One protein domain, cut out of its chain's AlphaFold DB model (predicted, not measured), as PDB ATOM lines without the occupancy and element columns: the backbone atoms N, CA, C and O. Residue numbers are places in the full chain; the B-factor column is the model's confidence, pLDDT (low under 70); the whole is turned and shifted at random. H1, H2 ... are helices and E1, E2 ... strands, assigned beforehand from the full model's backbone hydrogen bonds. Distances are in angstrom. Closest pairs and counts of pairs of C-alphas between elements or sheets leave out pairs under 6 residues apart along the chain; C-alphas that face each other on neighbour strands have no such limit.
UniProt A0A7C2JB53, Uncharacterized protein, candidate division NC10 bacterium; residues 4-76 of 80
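AT A GLANCE: This is residues 4 to 76 of the 80 residues of an uncharacterized protein of candidate division NC10 bacterium (UniProt A0A7C2JB53). One long helix, H1, sticks out as an arm from a small body, where H3 lies over one face of the strand hairpin E1 and E2, and H2 leads into H3. The printed part has 73 residues, in the order H1, E1, E2, H2, H3; the sheet is antiparallel, the class mostly helix. It is extended, with a radius of gyration of the C-alphas of 18.0 A and spans of 57 by 29 by 21 A.

IN THESE COORDINATES: Find C-alpha 4 at (46.593, -32.759, 48.226); from there H1 runs 29.6 A to residue 24. Next come E1, residues 29 to 32, and E2, residues 38 to 41. H2 holds residues 52 to 60, and H3, residues 62 to 71, runs 14.4 A to C-alpha 71 at (34.853, -47.228, 0.705).

HOW THE PARTS SIT: H1 stands free, apart from E2, H2 and H3. In the hairpin E1 and E2, N 41 and O 29 are within hydrogen-bond range at 2.8 A. The closest C-alphas of E2 and H3, Val 38 and Ile 69, are 7.5 A apart. H2 and H3 meet only through their link. In H1, H2 and H3 every O i to N i+4 pair is within hydrogen-bond range.

THE WHOLE: The farthest C-alphas, Gln 4 and Ser 74, are 57.8 A apart. The printed part has no cut and no long link; pLDDT is under 70 at residues 22 to 27 and 46 to 47.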
ATOM      1  N   GLN A   4      47.735 -32.883  49.130       81.19
ATOM      2  CA  GLN A   4      46.593 -32.759  48.226       81.19
ATOM      3  C   GLN A   4      46.939 -31.997  46.938       81.19
ATOM      4  O   GLN A   4      46.557 -32.449  45.860       81.19
ATOM      5  N   ASP A   5      47.730 -30.921  47.023       85.38
ATOM      6  CA  ASP A   5      48.208 -30.183  45.843       85.38
ATOM      7  C   ASP A   5      49.074 -31.080  44.949       85.38
ATOM      8  O   ASP A   5      48.960 -31.063  43.725       85.38
ATOM      9  N   LEU A   6      49.917 -31.914  45.567       86.69
ATOM     10  CA  LEU A   6      50.781 -32.853  44.851       86.69
ATOM     11  C   LEU A   6      49.978 -33.949  44.139       86.69
ATOM     12  O   LEU A   6      50.340 -34.342  43.032       86.69
ATOM     13  N   ARG A   7      48.886 -34.434  44.747       87.94
ATOM     14  CA  ARG A   7      47.986 -35.416  44.121       87.94
ATOM     15  C   ARG A   7      47.215 -34.817  42.946       87.94
ATOM     16  O   ARG A   7      47.157 -35.452  41.895       87.94
ATOM     17  N   ALA A   8      46.685 -33.606  43.104       92.19
ATOM     18  CA  ALA A   8      45.964 -32.909  42.042       92.19
ATOM     19  C   ALA A   8      46.873 -32.621  40.834       92.19
ATOM     20  O   ALA A   8      46.490 -32.870  39.690       92.19
ATOM     21  N   GLU A   9      48.108 -32.178  41.082       89.50
ATOM     22  CA  GLU A   9      49.077 -31.946  40.008       89.50
ATOM     23  C   GLU A   9      49.513 -33.262  39.346       89.50
ATOM     24  O   GLU A   9      49.652 -33.321  38.127       89.50
ATOM     25  N   LEU A  10      49.642 -34.358  40.104       91.94
ATOM     26  CA  LEU A  10      49.914 -35.688  39.547       91.94
ATOM     27  C   LEU A  10      48.806 -36.177  38.608       91.94
ATOM     28  O   LEU A  10      49.106 -36.721  37.545       91.94
ATOM     29  N   GLU A  11      47.538 -36.010  38.982       92.94
ATOM     30  CA  GLU A  11      46.408 -36.386  38.125       92.94
ATOM     31  C   GLU A  11      46.342 -35.527  36.868       92.94
ATOM     32  O   GLU A  11      46.205 -36.065  35.764       92.94
ATOM     33  N   ARG A  12      46.525 -34.210  37.008       94.62
ATOM     34  CA  ARG A  12      46.584 -33.290  35.872       94.62
ATOM     35  C   ARG A  12      47.714 -33.659  34.914       94.62
ATOM     36  O   ARG A  12      47.476 -33.799  33.715       94.62
ATOM     37  N   LEU A  13      48.921 -33.879  35.437       93.00
ATOM     38  CA  LEU A  13      50.080 -34.277  34.642       93.00
ATOM     39  C   LEU A  13      49.865 -35.635  33.970       93.00
ATOM     40  O   LEU A  13      50.289 -35.806  32.832       93.00
ATOM     41  N   ARG A  14      49.185 -36.593  34.614       90.38
ATOM     42  CA  ARG A  14      48.826 -37.879  33.986       90.38
ATOM     43  C   ARG A  14      47.830 -37.702  32.845       90.38
ATOM     44  O   ARG A  14      48.055 -38.262  31.776       90.38
ATOM     45  N   ALA A  15      46.776 -36.913  33.042       91.88
ATOM     46  CA  ALA A  15      45.795 -36.626  31.998       91.88
ATOM     47  C   ALA A  15      46.437 -35.898  30.805       91.88
ATOM     48  O   ALA A  15      46.178 -36.233  29.649       91.88
ATOM     49  N   GLU A  16      47.331 -34.946  31.077       87.88
ATOM     50  CA  GLU A  16      48.092 -34.243  30.049       87.88
ATOM     51  C   GLU A  16      49.075 -35.182  29.337       87.88
ATOM     52  O   GLU A  16      49.177 -35.142  28.114       87.88
ATOM     53  N   ASN A  17      49.731 -36.097  30.057       87.62
ATOM     54  CA  ASN A  17      50.620 -37.099  29.467       87.62
ATOM     55  C   ASN A  17      49.863 -38.069  28.546       87.62
ATOM     56  O   ASN A  17      50.328 -38.350  27.444       87.62
ATOM     57  N   GLU A  18      48.679 -38.535  28.951       86.06
ATOM     58  CA  GLU A  18      47.814 -39.383  28.121       86.06
ATOM     59  C   GLU A  18      47.308 -38.632  26.881       86.06
ATOM     60  O   GLU A  18      47.410 -39.136  25.759       86.06
ATOM     61  N   ALA A  19      46.868 -37.379  27.037       82.38
ATOM     62  CA  ALA A  19      46.472 -36.534  25.911       82.38
ATOM     63  C   ALA A  19      47.645 -36.244  24.956       82.38
ATOM     64  O   ALA A  19      47.469 -36.217  23.735       82.38
ATOM     65  N   LEU A  20      48.854 -36.045  25.487       77.00
ATOM     66  CA  LEU A  20      50.068 -35.855  24.699       77.00
ATOM     67  C   LEU A  20      50.478 -37.145  23.985       77.00
ATOM     68  O   LEU A  20      50.773 -37.081  22.797       77.00
ATOM     69  N   LYS A  21      50.427 -38.317  24.629       70.06
ATOM     70  CA  LYS A  21      50.681 -39.621  23.984       70.06
ATOM     71  C   LYS A  21      49.697 -39.907  22.847       70.06
ATOM     72  O   LYS A  21      50.124 -40.352  21.777       70.06
ATOM     73  N   ALA A  22      48.418 -39.583  23.039       64.81
ATOM     74  CA  ALA A  22      47.390 -39.679  22.004       64.81
ATOM     75  C   ALA A  22      47.641 -38.721  20.821       64.81
ATOM     76  O   ALA A  22      47.287 -39.027  19.687       64.81
ATOM     77  N   LYS A  23      48.289 -37.570  21.059       60.84
ATOM     78  CA  LYS A  23      48.715 -36.626  20.005       60.84
ATOM     79  C   LYS A  23      50.060 -36.994  19.364       60.84
ATOM     80  O   LYS A  23      50.301 -36.658  18.204       60.84
ATOM     81  N   MET A  24      50.956 -37.647  20.107       54.69
ATOM     82  CA  MET A  24      52.321 -37.980  19.678       54.69
ATOM     83  C   MET A  24      52.375 -39.245  18.820       54.69
ATOM     84  O   MET A  24      53.296 -39.416  18.016       54.69
ATOM     85  N   THR A  25      51.336 -40.080  18.884       54.72
ATOM     86  CA  THR A  25      50.943 -40.890  17.732       54.72
ATOM     87  C   THR A  25      50.516 -39.923  16.631       54.72
ATOM     88  O   THR A  25      49.342 -39.622  16.467       54.72
ATOM     89  N   ARG A  26      51.478 -39.399  15.855       57.06
ATOM     90  CA  ARG A  26      51.186 -38.790  14.551       57.06
ATOM     91  C   ARG A  26      50.431 -39.849  13.757       57.06
ATOM     92  O   ARG A  26      51.045 -40.786  13.245       57.06
ATOM     93  N   ALA A  27      49.105 -39.765  13.791       65.25
ATOM     94  CA  ALA A  27      48.236 -40.807  13.292       65.25
ATOM     95  C   ALA A  27      48.553 -41.007  11.816       65.25
ATOM     96  O   ALA A  27      48.561 -40.054  11.027       65.25
ATOM     97  N   THR A  28      48.876 -42.246  11.457       76.56
ATOM     98  CA  THR A  28      48.981 -42.615  10.055       76.56
ATOM     99  C   THR A  28      47.606 -42.359   9.449       76.56
ATOM    100  O   THR A  28      46.613 -42.908   9.915       76.56
ATOM    101  N   SER A  29      47.533 -41.452   8.479       87.62
ATOM    102  CA  SER A  29      46.269 -41.018   7.875       87.62
ATOM    103  C   SER A  29      46.266 -41.319   6.386       87.62
ATOM    104  O   SER A  29      47.318 -41.312   5.744       87.62
ATOM    105  N   MET A  30      45.082 -41.584   5.841       93.12
ATOM    106  CA  MET A  30      44.878 -41.898   4.428       93.12
ATOM    107  C   MET A  30      44.062 -40.799   3.757       93.12
ATOM    108  O   MET A  30      43.124 -40.265   4.352       93.12
ATOM    109  N   LYS A  31      44.414 -40.437   2.520       94.31
ATOM    110  CA  LYS A  31      43.616 -39.518   1.694       94.31
ATOM    111  C   LYS A  31      43.549 -39.998   0.253       94.31
ATOM    112  O   LYS A  31      44.542 -40.484  -0.282       94.31
ATOM    113  N   VAL A  32      42.403 -39.769  -0.381       96.19
ATOM    114  CA  VAL A  32      42.262 -39.825  -1.838       96.19
ATOM    115  C   VAL A  32      42.676 -38.474  -2.407       96.19
ATOM    116  O   VAL A  32      42.149 -37.437  -2.005       96.19
ATOM    117  N   SER A  33      43.648 -38.475  -3.310       94.25
ATOM    118  CA  SER A  33      44.070 -37.279  -4.043       94.25
ATOM    119  C   SER A  33      43.061 -36.905  -5.130       94.25
ATOM    120  O   SER A  33      42.308 -37.749  -5.608       94.25
ATOM    121  N   GLU A  34      43.106 -35.660  -5.608       95.00
ATOM    122  CA  GLU A  34      42.299 -35.203  -6.755       95.00
ATOM    123  C   GLU A  34      42.554 -36.020  -8.032       95.00
ATOM    124  O   GLU A  34      41.702 -36.118  -8.911       95.00
ATOM    125  N   LYS A  35      43.729 -36.654  -8.124       94.50
ATOM    126  CA  LYS A  35      44.106 -37.539  -9.232       94.50
ATOM    127  C   LYS A  35      43.581 -38.973  -9.069       94.50
ATOM    128  O   LYS A  35      43.875 -39.805  -9.923       94.50
ATOM    129  N   GLY A  36      42.841 -39.272  -7.999       95.62
ATOM    130  CA  GLY A  36      42.264 -40.590  -7.727       95.62
ATOM    131  C   GLY A  36      43.253 -41.628  -7.192       95.62
ATOM    132  O   GLY A  36      43.019 -42.819  -7.345       95.62
ATOM    133  N   ALA A  37      44.365 -41.196  -6.588       94.81
ATOM    134  CA  ALA A  37      45.323 -42.075  -5.909       94.81
ATOM    135  C   ALA A  37      45.167 -42.012  -4.382       94.81
ATOM    136  O   ALA A  37      44.891 -40.933  -3.851       94.81
ATOM    137  N   VAL A  38      45.410 -43.130  -3.690       94.00
ATOM    138  CA  VAL A  38      45.470 -43.197  -2.220       94.00
ATOM    139  C   VAL A  38      46.876 -42.852  -1.731       94.00
ATOM    140  O   VAL A  38      47.859 -43.430  -2.189       94.00
ATOM    141  N   SER A  39      46.964 -41.939  -0.765       91.62
ATOM    142  CA  SER A  39      48.205 -41.551  -0.089       91.62
ATOM    143  C   SER A  39      48.139 -41.891   1.395       91.62
ATOM    144  O   SER A  39      47.156 -41.549   2.053       91.62
ATOM    145  N   VAL A  40      49.211 -42.484   1.928       90.12
ATOM    146  CA  VAL A  40      49.398 -42.739   3.364       90.12
ATOM    147  C   VAL A  40      50.406 -41.734   3.928       90.12
ATOM    148  O   VAL A  40      51.546 -41.658   3.471       90.12
ATOM    149  N   TYR A  41      49.996 -40.953   4.926       87.19
ATOM    150  CA  TYR A  41      50.815 -39.920   5.564       87.19
ATOM    151  C   TYR A  41      51.351 -40.375   6.920       87.19
ATOM    152  O   TYR A  41      50.807 -41.272   7.558       87.19
ATOM    153  N   GLY A  42      52.409 -39.711   7.389       83.38
ATOM    154  CA  GLY A  42      52.979 -39.954   8.718       83.38
ATOM    155  C   GLY A  42      54.008 -41.086   8.781       83.38
ATOM    156  O   GLY A  42      54.462 -41.410   9.874       83.38
ATOM    157  N   LEU A  43      54.401 -41.660   7.635       81.06
ATOM    158  CA  LEU A  43      55.393 -42.742   7.567       81.06
ATOM    159  C   LEU A  43      56.768 -42.302   7.042       81.06
ATOM    160  O   LEU A  43      57.757 -42.932   7.374       81.06
ATOM    161  N   GLY A  44      56.880 -41.205   6.296       74.00
ATOM    162  CA  GLY A  44      58.166 -40.734   5.773       74.00
ATOM    163  C   GLY A  44      57.988 -39.783   4.595       74.00
ATOM    164  O   GLY A  44      56.859 -39.490   4.198       74.00
ATOM    165  N   ARG A  45      59.096 -39.276   4.046       74.94
ATOM    166  CA  ARG A  45      59.098 -38.512   2.787       74.94
ATOM    167  C   ARG A  45      59.466 -39.433   1.628       74.94
ATOM    168  O   ARG A  45      60.154 -40.422   1.835       74.94
ATOM    169  N   PHE A  46      58.983 -39.112   0.432       63.31
ATOM    170  CA  PHE A  46      59.301 -39.847  -0.788       63.31
ATOM    171  C   PHE A  46      60.754 -39.572  -1.238       63.31
ATOM    172  O   PHE A  46      61.160 -38.407  -1.175       63.31
ATOM    173  N   PRO A  47      61.511 -40.576  -1.733       67.38
ATOM    174  CA  PRO A  47      61.183 -42.006  -1.783       67.38
ATOM    175  C   PRO A  47      61.086 -42.621  -0.380       67.38
ATOM    176  O   PRO A  47      61.893 -42.322   0.497       67.38
ATOM    177  N   VAL A  48      60.072 -43.465  -0.161       78.25
ATOM    178  CA  VAL A  48      59.751 -43.987   1.175       78.25
ATOM    179  C   VAL A  48      60.786 -45.038   1.581       78.25
ATOM    180  O   VAL A  48      60.700 -46.198   1.194       78.25
ATOM    181  N   THR A  49      61.772 -44.608   2.368       86.88
ATOM    182  CA  THR A  49      62.708 -45.489   3.077       86.88
ATOM    183  C   THR A  49      62.262 -45.572   4.530       86.88
ATOM    184  O   THR A  49      62.247 -44.557   5.225       86.88
ATOM    185  N   LEU A  50      61.857 -46.764   4.968       86.88
ATOM    186  CA  LEU A  50      61.326 -47.014   6.307       86.88
ATOM    187  C   LEU A  50      62.250 -47.948   7.086       86.88
ATOM    188  O   LEU A  50      62.779 -48.915   6.534       86.88
ATOM    189  N   TYR A  51      62.385 -47.697   8.385       89.69
ATOM    190  CA  TYR A  51      62.953 -48.662   9.321       89.69
ATOM    191  C   TYR A  51      62.023 -49.871   9.486       89.69
ATOM    192  O   TYR A  51      60.825 -49.803   9.195       89.69
ATOM    193  N   LYS A  52      62.563 -50.990   9.977       92.12
ATOM    194  CA  LYS A  52      61.833 -52.257  10.152       92.12
ATOM    195  C   LYS A  52      60.498 -52.068  10.880       92.12
ATOM    196  O   LYS A  52      59.473 -52.571  10.436       92.12
ATOM    197  N   GLU A  53      60.489 -51.316  11.971       88.44
ATOM    198  CA  GLU A  53      59.307 -51.079  12.803       88.44
ATOM    199  C   GLU A  53      58.247 -50.265  12.052       88.44
ATOM    200  O   GLU A  53      57.049 -50.487  12.209       88.44
ATOM    201  N   GLN A  54      58.683 -49.349  11.185       86.12
ATOM    202  CA  GLN A  54      57.794 -48.560  10.336       86.12
ATOM    203  C   GLN A  54      57.190 -49.414   9.212       86.12
ATOM    204  O   GLN A  54      56.008 -49.249   8.906       86.12
ATOM    205  N   TRP A  55      57.951 -50.360   8.647       91.44
ATOM    206  CA  TRP A  55      57.421 -51.369   7.722       91.44
ATOM    207  C   TRP A  55      56.380 -52.258   8.391       91.44
ATOM    208  O   TRP A  55      55.286 -52.412   7.859       91.44
ATOM    209  N   LEU A  56      56.685 -52.801   9.571       91.62
ATOM    210  CA  LEU A  56      55.741 -53.632  10.321       91.62
ATOM    211  C   LEU A  56      54.466 -52.859  10.672       91.62
ATOM    212  O   LEU A  56      53.373 -53.401  10.541       91.62
ATOM    213  N   LYS A  57      54.588 -51.575  11.031       86.88
ATOM    214  CA  LYS A  57      53.434 -50.700  11.252       86.88
ATOM    215  C   LYS A  57      52.590 -50.529   9.984       86.88
ATOM    216  O   LYS A  57      51.376 -50.669  10.060       86.88
ATOM    217  N   LEU A  58      53.206 -50.241   8.834       89.12
ATOM    218  CA  LEU A  58      52.491 -50.085   7.562       89.12
ATOM    219  C   LEU A  58      51.800 -51.388   7.133       89.12
ATOM    220  O   LEU A  58      50.637 -51.364   6.742       89.12
ATOM    221  N   LEU A  59      52.499 -52.519   7.233       92.12
ATOM    222  CA  LEU A  59      51.961 -53.835   6.886       92.12
ATOM    223  C   LEU A  59      50.816 -54.250   7.819       92.12
ATOM    224  O   LEU A  59      49.843 -54.838   7.357       92.12
ATOM    225  N   GLY A  60      50.882 -53.885   9.102       92.81
ATOM    226  CA  GLY A  60      49.789 -54.092  10.055       92.81
ATOM    227  C   GLY A  60      48.507 -53.316   9.722       92.81
ATOM    228  O   GLY A  60      47.443 -53.688  10.197       92.81
ATOM    229  N   MET A  61      48.584 -52.280   8.882       91.00
ATOM    230  CA  MET A  61      47.431 -51.495   8.420       91.00
ATOM    231  C   MET A  61      46.849 -51.999   7.090       91.00
ATOM    232  O   MET A  61      46.016 -51.322   6.489       91.00
ATOM    233  N   ALA A  62      47.297 -53.152   6.578       94.44
ATOM    234  CA  ALA A  62      46.911 -53.628   5.248       94.44
ATOM    235  C   ALA A  62      45.388 -53.735   5.062       94.44
ATOM    236  O   ALA A  62      44.875 -53.348   4.012       94.44
ATOM    237  N   ASP A  63      44.661 -54.223   6.066       96.12
ATOM    238  CA  ASP A  63      43.207 -54.379   5.964       96.12
ATOM    239  C   ASP A  63      42.465 -53.042   6.069       96.12
ATOM    240  O   ASP A  63      41.513 -52.819   5.320       96.12
ATOM    241  N   ASP A  64      42.958 -52.104   6.882       93.88
ATOM    242  CA  ASP A  64      42.431 -50.735   6.928       93.88
ATOM    243  C   ASP A  64      42.609 -50.024   5.580       93.88
ATOM    244  O   ASP A  64      41.700 -49.341   5.108       93.88
ATOM    245  N   ILE A  65      43.760 -50.219   4.925       94.94
ATOM    246  CA  ILE A  65      44.030 -49.672   3.588       94.94
ATOM    247  C   ILE A  65      43.060 -50.269   2.563       94.94
ATOM    248  O   ILE A  65      42.465 -49.523   1.786       94.94
ATOM    249  N   LYS A  66      42.855 -51.594   2.566       96.94
ATOM    250  CA  LYS A  66      41.889 -52.254   1.666       96.94
ATOM    251  C   LYS A  66      40.469 -51.739   1.891       96.94
ATOM    252  O   LYS A  66      39.773 -51.443   0.923       96.94
ATOM    253  N   LYS A  67      40.052 -51.602   3.153       97.50
ATOM    254  CA  LYS A  67      38.739 -51.063   3.515       97.50
ATOM    255  C   LYS A  67      38.576 -49.629   3.013       97.50
ATOM    256  O   LYS A  67      37.589 -49.330   2.354       97.50
ATOM    257  N   PHE A  68      39.572 -48.774   3.244       96.50
ATOM    258  CA  PHE A  68      39.557 -47.388   2.778       96.50
ATOM    259  C   PHE A  68      39.467 -47.286   1.249       96.50
ATOM    260  O   PHE A  68      38.759 -46.417   0.738       96.50
ATOM    261  N   ILE A  69      40.157 -48.168   0.515       96.88
ATOM    262  CA  ILE A  69      40.041 -48.265  -0.949       96.88
ATOM    263  C   ILE A  69      38.607 -48.630  -1.331       96.88
ATOM    264  O   ILE A  69      38.007 -47.898  -2.111       96.88
ATOM    265  N   ALA A  70      38.043 -49.694  -0.756       97.50
ATOM    266  CA  ALA A  70      36.684 -50.135  -1.071       97.50
ATOM    267  C   ALA A  70      35.631 -49.045  -0.789       97.50
ATOM    268  O   ALA A  70      34.754 -48.798  -1.613       97.50
ATOM    269  N   GLU A  71      35.747 -48.336   0.336       97.69
ATOM    270  CA  GLU A  71      34.853 -47.228   0.705       97.69
ATOM    271  C   GLU A  71      34.961 -46.016  -0.236       97.69
ATOM    272  O   GLU A  71      34.032 -45.213  -0.324       97.69
ATOM    273  N   ASN A  72      36.088 -45.861  -0.935       97.38
ATOM    274  CA  ASN A  72      36.350 -44.732  -1.828       97.38
ATOM    275  C   ASN A  72      36.463 -45.134  -3.304       97.38
ATOM    276  O   ASN A  72      36.885 -44.302  -4.107       97.38
ATOM    277  N   ASP A  73      36.082 -46.358  -3.671       96.69
ATOM    278  CA  ASP A  73      36.308 -46.944  -4.998       96.69
ATOM    279  C   ASP A  73      35.844 -46.026  -6.144       96.69
ATOM    280  O   ASP A  73      36.597 -45.746  -7.073       96.69
ATOM    281  N   SER A  74      34.673 -45.397  -5.991       96.44
ATOM    282  CA  SER A  74      34.097 -44.445  -6.958       96.44
ATOM    283  C   SER A  74      34.950 -43.199  -7.238       96.44
ATOM    284  O   SER A  74      34.754 -42.519  -8.247       96.44
ATOM    285  N   ARG A  75      35.887 -42.869  -6.347       95.88
ATOM    286  CA  ARG A  75      36.793 -41.714  -6.447       95.88
ATOM    287  C   ARG A  75      38.193 -42.116  -6.910       95.88
ATOM    288  O   ARG A  75      39.026 -41.235  -7.139       95.88
ATOM    289  N   LEU A  76      38.477 -43.414  -7.000       96.62
ATOM    290  CA  LEU A  76      39.793 -43.934  -7.341       96.62
ATOM    291  C   LEU A  76      39.922 -44.174  -8.840       96.62
ATOM    292  O   LEU A  76      38.983 -44.560  -9.530       96.62
TER     293      LEU A  76